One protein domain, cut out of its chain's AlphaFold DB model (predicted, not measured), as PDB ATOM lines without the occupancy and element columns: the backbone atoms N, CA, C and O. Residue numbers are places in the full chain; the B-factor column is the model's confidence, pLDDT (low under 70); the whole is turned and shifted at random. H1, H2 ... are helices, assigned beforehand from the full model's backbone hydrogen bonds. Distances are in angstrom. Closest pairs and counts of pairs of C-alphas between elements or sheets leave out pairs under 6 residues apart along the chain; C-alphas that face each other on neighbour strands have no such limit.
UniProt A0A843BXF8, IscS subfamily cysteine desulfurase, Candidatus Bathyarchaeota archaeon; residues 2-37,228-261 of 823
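What this domain is: This is residues 2 to 37 and 228 to 261 of the 823 residues of the protein "IscS subfamily cysteine desulfurase" of Candidatus Bathyarchaeota archaeon (UniProt A0A843BXF8). There is little regular structure here: the longer helix, H1, forms one side of a loose U of chain, and winding loops that end in the very short helix H2 form most of the rest. Residues 228 to 257 loop about beyond the last turn of H1 and then fold back along it to H2, a very short helix at the other tip. The printed part has 70 residues, with two named helices in the order H1, H2 and no named strand; the class is all helix, with only 18 residues in named elements. It is only just compact, close to loose, with a radius of gyration of the C-alphas of 13.2 A and spans of 37 by 30 by 19 A.

Where its parts are: H1, residues 11 to 24, runs 19.9 A from C-alpha 11 at (123.331, 166.270, 162.803) to C-alpha 24 at (132.412, 151.483, 153.022). H2, residues 258 to 261, ends with C-alpha 261 at (138.520, 162.903, 170.245).

How they stand to each other: H1 and H2 are apart, with no C-alpha of the one within 8 A of the other. In H1 every O i to N i+4 pair is within hydrogen-bond range; H2 is too short for such a pair.

The domain as a whole: The C-alphas farthest apart, those of Ala 9 and Gly 242, are 37.5 A apart. Residues 38 to 227 are not printed, and C-alphas 37 and 228 are 7.3 A apart across this cut. Residue 2 is under pLDDT 70.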
ATOM      1  N   TYR A   2     123.750 169.708 151.625       55.84
ATOM      2  CA  TYR A   2     122.779 170.079 152.650       55.84
ATOM      3  C   TYR A   2     121.810 168.910 152.752       55.84
ATOM      4  O   TYR A   2     121.164 168.570 151.763       55.84
ATOM      5  N   THR A   3     121.823 168.220 153.882       70.56
ATOM      6  CA  THR A   3     121.163 166.914 154.039       70.56
ATOM      7  C   THR A   3     119.831 167.017 154.768       70.56
ATOM      8  O   THR A   3     119.048 166.075 154.788       70.56
ATOM      9  N   GLY A   4     119.575 168.161 155.401       76.75
ATOM     10  CA  GLY A   4     118.487 168.339 156.343       76.75
ATOM     11  C   GLY A   4     118.723 167.639 157.686       76.75
ATOM     12  O   GLY A   4     117.902 167.841 158.578       76.75
ATOM     13  N   MET A   5     119.786 166.842 157.849       84.12
ATOM     14  CA  MET A   5     120.154 166.215 159.125       84.12
ATOM     15  C   MET A   5     120.792 167.218 160.090       84.12
ATOM     16  O   MET A   5     120.788 166.980 161.294       84.12
ATOM     17  N   GLU A   6     121.282 168.354 159.581       86.12
ATOM     18  CA  GLU A   6     121.929 169.425 160.351       86.12
ATOM     19  C   GLU A   6     121.033 169.973 161.479       86.12
ATOM     20  O   GLU A   6     121.538 170.529 162.445       86.12
ATOM     21  N   TYR A   7     119.713 169.789 161.373       87.44
ATOM     22  CA  TYR A   7     118.704 170.276 162.322       87.44
ATOM     23  C   TYR A   7     118.172 169.209 163.289       87.44
ATOM     24  O   TYR A   7     117.045 169.313 163.785       87.44
ATOM     25  N   SER A   8     118.949 168.153 163.509       87.56
ATOM     26  CA  SER A   8     118.659 167.084 164.471       87.56
ATOM     27  C   SER A   8     119.625 167.141 165.659       87.56
ATOM     28  O   SER A   8     120.647 167.818 165.598       87.56
ATOM     29  N   ALA A   9     119.331 166.394 166.728       87.19
ATOM     30  CA  ALA A   9     120.188 166.308 167.917       87.19
ATOM     31  C   ALA A   9     121.602 165.755 167.645       87.19
ATOM     32  O   ALA A   9     122.499 165.926 168.466       87.19
ATOM     33  N   SER A  10     121.792 165.066 166.517       88.62
ATOM     34  CA  SER A  10     123.039 164.396 166.142       88.62
ATOM     35  C   SER A  10     123.424 164.690 164.690       88.62
ATOM     36  O   SER A  10     123.895 163.800 163.979       88.62
ATOM     37  N   GLY A  11     123.173 165.910 164.211       89.25
ATOM     38  CA  GLY A  11     123.331 166.270 162.803       89.25
ATOM     39  C   GLY A  11     124.742 166.043 162.269       89.25
ATOM     40  O   GLY A  11     124.905 165.428 161.213       89.25
ATOM     41  N   VAL A  12     125.774 166.449 163.020       90.31
ATOM     42  CA  VAL A  12     127.171 166.237 162.597       90.31
ATOM     43  C   VAL A  12     127.483 164.745 162.502       90.31
ATOM     44  O   VAL A  12     128.024 164.290 161.492       90.31
ATOM     45  N   GLN A  13     127.102 163.964 163.514       91.38
ATOM     46  CA  GLN A  13     127.360 162.523 163.533       91.38
ATOM     47  C   GLN A  13     126.554 161.769 162.463       91.38
ATOM     48  O   GLN A  13     127.097 160.879 161.814       91.38
ATOM     49  N   GLY A  14     125.303 162.156 162.200       90.81
ATOM     50  CA  GLY A  14     124.467 161.559 161.151       90.81
ATOM     51  C   GLY A  14     125.005 161.816 159.740       90.81
ATOM     52  O   GLY A  14     125.035 160.909 158.902       90.81
ATOM     53  N   ILE A  15     125.526 163.019 159.486       90.06
ATOM     54  CA  ILE A  15     126.199 163.346 158.220       90.06
ATOM     55  C   ILE A  15     127.485 162.532 158.069       90.06
ATOM     56  O   ILE A  15     127.728 161.963 157.002       90.06
ATOM     57  N   ARG A  16     128.290 162.425 159.136       90.88
ATOM     58  CA  ARG A  16     129.501 161.590 159.138       90.88
ATOM     59  C   ARG A  16     129.174 160.127 158.853       90.88
ATOM     60  O   ARG A  16     129.790 159.551 157.962       90.88
ATOM     61  N   ALA A  17     128.190 159.553 159.547       91.62
ATOM     62  CA  ALA A  17     127.736 158.179 159.330       91.62
ATOM     63  C   ALA A  17     127.329 157.956 157.867       91.62
ATOM     64  O   ALA A  17     127.793 157.013 157.231       91.62
ATOM     65  N   SER A  18     126.535 158.876 157.311       89.25
ATOM     66  CA  SER A  18     126.097 158.815 155.913       89.25
ATOM     67  C   SER A  18     127.281 158.789 154.945       89.25
ATOM     68  O   SER A  18     127.354 157.914 154.088       89.25
ATOM     69  N   ILE A  19     128.250 159.699 155.096       87.94
ATOM     70  CA  ILE A  19     129.454 159.754 154.247       87.94
ATOM     71  C   ILE A  19     130.324 158.497 154.411       87.94
ATOM     72  O   ILE A  19     130.850 157.981 153.424       87.94
ATOM     73  N   ILE A  20     130.461 157.980 155.634       91.38
ATOM     74  CA  ILE A  20     131.204 156.746 155.915       91.38
ATOM     75  C   ILE A  20     130.545 155.545 155.228       91.38
ATOM     76  O   ILE A  20     131.256 154.722 154.660       91.38
ATOM     77  N   LEU A  21     129.212 155.463 155.182       91.38
ATOM     78  CA  LEU A  21     128.513 154.402 154.445       91.38
ATOM     79  C   LEU A  21     128.836 154.436 152.945       91.38
ATOM     80  O   LEU A  21     129.128 153.391 152.367       91.38
ATOM     81  N   TRP A  22     128.874 155.621 152.325       90.44
ATOM     82  CA  TRP A  22     129.334 155.763 150.936       90.44
ATOM     83  C   TRP A  22     130.771 155.259 150.756       90.44
ATOM     84  O   TRP A  22     131.076 154.620 149.747       90.44
ATOM     85  N   ALA A  23     131.652 155.524 151.727       89.94
ATOM     86  CA  ALA A  23     133.033 155.044 151.707       89.94
ATOM     87  C   ALA A  23     133.107 153.515 151.785       89.94
ATOM     88  O   ALA A  23     133.742 152.886 150.940       89.94
ATOM     89  N   LEU A  24     132.427 152.925 152.772       91.94
ATOM     90  CA  LEU A  24     132.412 151.483 153.022       91.94
ATOM     91  C   LEU A  24     131.776 150.706 151.864       91.94
ATOM     92  O   LEU A  24     132.231 149.616 151.537       91.94
ATOM     93  N   ALA A  25     130.780 151.290 151.197       94.19
ATOM     94  CA  ALA A  25     130.155 150.718 150.007       94.19
ATOM     95  C   ALA A  25     131.015 150.840 148.729       94.19
ATOM     96  O   ALA A  25     130.575 150.435 147.652       94.19
ATOM     97  N   GLY A  26     132.211 151.439 148.807       91.31
ATOM     98  CA  GLY A  26     133.070 151.675 147.643       91.31
ATOM     99  C   GLY A  26     132.500 152.700 146.659       91.31
ATOM    100  O   GLY A  26     132.880 152.708 145.490       91.31
ATOM    101  N   GLN A  27     131.589 153.564 147.116       93.19
ATOM    102  CA  GLN A  27     130.851 154.519 146.287       93.19
ATOM    103  C   GLN A  27     131.405 155.953 146.367       93.19
ATOM    104  O   GLN A  27     130.756 156.901 145.918       93.19
ATOM    105  N   ILE A  28     132.610 156.139 146.917       89.69
ATOM    106  CA  ILE A  28     133.306 157.432 146.920       89.69
ATOM    107  C   ILE A  28     134.171 157.586 145.673       89.69
ATOM    108  O   ILE A  28     135.077 156.805 145.399       89.69
ATOM    109  N   ASP A  29     133.930 158.685 144.969       89.06
ATOM    110  CA  ASP A  29     134.661 159.129 143.792       89.06
ATOM    111  C   ASP A  29     134.674 158.131 142.627       89.06
ATOM    112  O   ASP A  29     135.667 158.010 141.909       89.06
ATOM    113  N   VAL A  30     133.545 157.446 142.424       83.19
ATOM    114  CA  VAL A  30     133.288 156.472 141.349       83.19
ATOM    115  C   VAL A  30     132.045 156.864 140.528       83.19
ATOM    116  O   VAL A  30     131.211 157.624 141.020       83.19
ATOM    117  N   PRO A  31     131.873 156.374 139.284       79.88
ATOM    118  CA  PRO A  31     130.691 156.669 138.477       79.88
ATOM    119  C   PRO A  31     129.423 156.144 139.138       79.88
ATOM    120  O   PRO A  31     129.419 155.035 139.662       79.88
ATOM    121  N   GLY A  32     128.358 156.944 139.109       78.81
ATOM    122  CA  GLY A  32     127.118 156.648 139.835       78.81
ATOM    123  C   GLY A  32     127.212 156.869 141.351       78.81
ATOM    124  O   GLY A  32     126.181 156.874 142.015       78.81
ATOM    125  N   GLY A  33     128.416 157.107 141.884       82.56
ATOM    126  CA  GLY A  33     128.679 157.371 143.294       82.56
ATOM    127  C   GLY A  33     128.907 158.849 143.630       82.56
ATOM    128  O   GLY A  33     128.786 159.750 142.793       82.56
ATOM    129  N   MET A  34     129.286 159.114 144.881       85.00
ATOM    130  CA  MET A  34     129.558 160.462 145.383       85.00
ATOM    131  C   MET A  34     130.924 160.967 144.893       85.00
ATOM    132  O   MET A  34     131.961 160.576 145.423       85.00
ATOM    133  N   CYS A  35     130.942 161.861 143.900       85.75
ATOM    134  CA  CYS A  35     132.179 162.322 143.257       85.75
ATOM    135  C   CYS A  35     132.712 163.676 143.760       85.75
ATOM    136  O   CYS A  35     131.961 164.640 143.914       85.75
ATOM    137  N   PHE A  36     134.039 163.796 143.889       86.25
ATOM    138  CA  PHE A  36     134.727 165.050 144.228       86.25
ATOM    139  C   PHE A  36     134.966 165.907 142.991       86.25
ATOM    140  O   PHE A  36     135.627 165.464 142.051       86.25
ATOM    141  N   ARG A  37     134.476 167.149 142.984       82.75
ATOM    142  CA  ARG A  37     134.664 168.086 141.863       82.75
ATOM    143  C   ARG A  37     136.157 168.326 141.582       82.75
ATOM    144  O   ARG A  37     136.938 168.492 142.511       82.75
ATOM    145  N   MET A 228     136.128 164.976 134.337       71.31
ATOM    146  CA  MET A 228     135.944 164.414 135.665       71.31
ATOM    147  C   MET A 228     136.802 163.169 135.784       71.31
ATOM    148  O   MET A 228     136.561 162.188 135.090       71.31
ATOM    149  N   GLN A 229     137.781 163.200 136.674       78.25
ATOM    150  CA  GLN A 229     138.509 161.989 137.016       78.25
ATOM    151  C   GLN A 229     137.770 161.237 138.121       78.25
ATOM    152  O   GLN A 229     136.995 161.834 138.861       78.25
ATOM    153  N   TYR A 230     138.004 159.937 138.236       84.38
ATOM    154  CA  TYR A 230     137.528 159.106 139.343       84.38
ATOM    155  C   TYR A 230     138.719 158.608 140.147       84.38
ATOM    156  O   TYR A 230     139.851 158.630 139.644       84.38
ATOM    157  N   LYS A 231     138.449 158.162 141.375       88.94
ATOM    158  CA  LYS A 231     139.455 157.694 142.330       88.94
ATOM    159  C   LYS A 231     140.590 158.706 142.517       88.94
ATOM    160  O   LYS A 231     141.768 158.368 142.541       88.94
ATOM    161  N   LYS A 232     140.240 159.988 142.628       90.50
ATOM    162  CA  LYS A 232     141.192 161.092 142.829       90.50
ATOM    163  C   LYS A 232     142.022 160.914 144.086       90.50
ATOM    164  O   LYS A 232     143.162 161.360 144.109       90.50
ATOM    165  N   TRP A 233     141.455 160.264 145.098       89.31
ATOM    166  CA  TRP A 233     142.188 159.888 146.294       89.31
ATOM    167  C   TRP A 233     143.329 158.917 145.942       89.31
ATOM    168  O   TRP A 233     144.453 159.183 146.328       89.31
ATOM    169  N   GLU A 234     143.133 157.888 145.112       91.38
ATOM    170  CA  GLU A 234     144.236 157.004 144.669       91.38
ATOM    171  C   GLU A 234     145.281 157.748 143.828       91.38
ATOM    172  O   GLU A 234     146.473 157.485 143.927       91.38
ATOM    173  N   LYS A 235     144.834 158.708 143.013       91.06
ATOM    174  CA  LYS A 235     145.690 159.472 142.090       91.06
ATOM    175  C   LYS A 235     146.424 160.648 142.738       91.06
ATOM    176  O   LYS A 235     147.132 161.373 142.048       91.06
ATOM    177  N   GLY A 236     146.182 160.899 144.022       90.12
ATOM    178  CA  GLY A 236     146.725 162.044 144.750       90.12
ATOM    179  C   GLY A 236     146.218 163.415 144.299       90.12
ATOM    180  O   GLY A 236     146.820 164.439 144.595       90.12
ATOM    181  N   LEU A 237     145.068 163.455 143.625       88.56
ATOM    182  CA  LEU A 237     144.459 164.687 143.112       88.56
ATOM    183  C   LEU A 237     143.618 165.436 144.157       88.56
ATOM    184  O   LEU A 237     143.095 166.510 143.862       88.56
ATOM    185  N   LEU A 238     143.437 164.863 145.351       87.31
ATOM    186  CA  LEU A 238     142.705 165.500 146.453       87.31
ATOM    187  C   LEU A 238     143.614 166.246 147.429       87.31
ATOM    188  O   LEU A 238     143.136 167.124 148.145       87.31
ATOM    189  N   ARG A 239     144.903 165.902 147.476       88.94
ATOM    190  CA  ARG A 239     145.859 166.467 148.428       88.94
ATOM    191  C   ARG A 239     146.725 167.520 147.752       88.94
ATOM    192  O   ARG A 239     147.126 167.369 146.601       88.94
ATOM    193  N   LYS A 240     147.055 168.584 148.489       85.25
ATOM    194  CA  LYS A 240     147.938 169.656 147.993       85.25
ATOM    195  C   LYS A 240     149.364 169.171 147.719       85.25
ATOM    196  O   LYS A 240     150.043 169.758 146.888       85.25
ATOM    197  N   ASP A 241     149.801 168.117 148.409       88.94
ATOM    198  CA  ASP A 241     151.122 167.504 148.239       88.94
ATOM    199  C   ASP A 241     151.190 166.494 147.078       88.94
ATOM    200  O   ASP A 241     152.245 165.906 146.849       88.94
ATOM    201  N   GLY A 242     150.084 166.273 146.356       88.88
ATOM    202  CA  GLY A 242     150.014 165.352 145.221       88.88
ATOM    203  C   GLY A 242     150.100 163.868 145.590       88.88
ATOM    204  O   GLY A 242     150.128 163.021 144.697       88.88
ATOM    205  N   LYS A 243     150.157 163.518 146.882       92.38
ATOM    206  CA  LYS A 243     150.240 162.119 147.323       92.38
ATOM    207  C   LYS A 243     148.864 161.457 147.291       92.38
ATOM    208  O   LYS A 243     147.873 162.147 147.523       92.38
ATOM    209  N   PRO A 244     148.772 160.132 147.063       93.25
ATOM    210  CA  PRO A 244     147.525 159.398 147.238       93.25
ATOM    211  C   PRO A 244     146.939 159.586 148.640       93.25
ATOM    212  O   PRO A 244     147.666 159.626 149.633       93.25
ATOM    213  N   GLY A 245     145.618 159.672 148.717       91.19
ATOM    214  CA  GLY A 245     144.855 159.741 149.947       91.19
ATOM    215  C   GLY A 245     143.946 160.960 150.056       91.19
ATOM    216  O   GLY A 245     143.633 161.643 149.079       91.19
ATOM    217  N   PHE A 246     143.526 161.216 151.289       90.00
ATOM    218  CA  PHE A 246     142.722 162.365 151.700       90.00
ATOM    219  C   PHE A 246     143.571 163.365 152.488       90.00
ATOM    220  O   PHE A 246     144.665 163.030 152.953       90.00
ATOM    221  N   ASP A 247     143.074 164.593 152.637       85.31
ATOM    222  CA  ASP A 247     143.708 165.646 153.443       85.31
ATOM    223  C   ASP A 247     143.448 165.412 154.944       85.31
ATOM    224  O   ASP A 247     142.785 166.186 155.627       85.31
ATOM    225  N   THR A 248     143.905 164.256 155.423       85.19
ATOM    226  CA  THR A 248     143.834 163.800 156.813       85.19
ATOM    227  C   THR A 248     145.249 163.486 157.305       85.19
ATOM    228  O   THR A 248     146.113 163.137 156.486       85.19
ATOM    229  N   PRO A 249     145.512 163.549 158.625       78.81
ATOM    230  CA  PRO A 249     146.810 163.192 159.201       78.81
ATOM    231  C   PRO A 249     147.348 161.831 158.735       78.81
ATOM    232  O   PRO A 249     148.541 161.687 158.484       78.81
ATOM    233  N   THR A 250     146.468 160.840 158.558       82.19
ATOM    234  CA  THR A 250     146.841 159.481 158.119       82.19
ATOM    235  C   THR A 250     146.877 159.301 156.598       82.19
ATOM    236  O   THR A 250     147.297 158.252 156.109       82.19
ATOM    237  N   GLY A 251     146.377 160.274 155.832       86.31
ATOM    238  CA  GLY A 251     146.123 160.151 154.397       86.31
ATOM    239  C   GLY A 251     144.985 159.203 154.021       86.31
ATOM    240  O   GLY A 251     144.679 159.054 152.840       86.31
ATOM    241  N   LYS A 252     144.309 158.587 154.992       86.69
ATOM    242  CA  LYS A 252     143.153 157.714 154.768       86.69
ATOM    243  C   LYS A 252     141.853 158.456 155.056       86.69
ATOM    244  O   LYS A 252     141.848 159.514 155.681       86.69
ATOM    245  N   LEU A 253     140.735 157.894 154.610       86.94
ATOM    246  CA  LEU A 253     139.430 158.363 155.059       86.94
ATOM    247  C   LEU A 253     139.281 158.059 156.556       86.94
ATOM    248  O   LEU A 253     139.449 156.915 156.975       86.94
ATOM    249  N   GLU A 254     138.983 159.080 157.355       86.56
ATOM    250  CA  GLU A 254     138.827 158.936 158.802       86.56
ATOM    251  C   GLU A 254     137.414 158.470 159.158       86.56
ATOM    252  O   GLU A 254     136.446 159.227 159.075       86.56
ATOM    253  N   ILE A 255     137.307 157.207 159.576       88.94
ATOM    254  CA  ILE A 255     136.096 156.670 160.210       88.94
ATOM    255  C   ILE A 255     136.060 157.114 161.680       88.94
ATOM    256  O   ILE A 255     135.063 157.669 162.143       88.94
ATOM    257  N   LEU A 256     137.180 156.935 162.382       90.00
ATOM    258  CA  LEU A 256     137.438 157.479 163.712       90.00
ATOM    259  C   LEU A 256     138.098 158.855 163.551       90.00
ATOM    260  O   LEU A 256     139.147 158.953 162.918       90.00
ATOM    261  N   SER A 257     137.468 159.910 164.074       88.94
ATOM    262  CA  SER A 257     137.980 161.282 163.971       88.94
ATOM    263  C   SER A 257     138.803 161.653 165.198       88.94
ATOM    264  O   SER A 257     138.253 161.863 166.276       88.94
ATOM    265  N   THR A 258     140.108 161.812 165.000       86.75
ATOM    266  CA  THR A 258     141.041 162.290 166.032       86.75
ATOM    267  C   THR A 258     140.704 163.709 166.485       86.75
ATOM    268  O   THR A 258     140.797 164.023 167.664       86.75
ATOM    269  N   VAL A 259     140.212 164.560 165.579       87.00
ATOM    270  CA  VAL A 259     139.781 165.922 165.926       87.00
ATOM    271  C   VAL A 259     138.588 165.911 166.877       87.00
ATOM    272  O   VAL A 259     138.537 166.726 167.785       87.00
ATOM    273  N   LEU A 260     137.610 165.020 166.705       90.38
ATOM    274  CA  LEU A 260     136.509 164.934 167.669       90.38
ATOM    275  C   LEU A 260     136.999 164.435 169.032       90.38
ATOM    276  O   LEU A 260     136.607 165.005 170.050       90.38
ATOM    277  N   GLU A 261     137.895 163.445 169.034       91.06
ATOM    278  CA  GLU A 261     138.520 162.903 170.245       91.06
ATOM    279  C   GLU A 261     139.283 163.979 171.035       91.06
ATOM    280  O   GLU A 261     139.080 164.118 172.238       91.06
TER     281      GLU A 261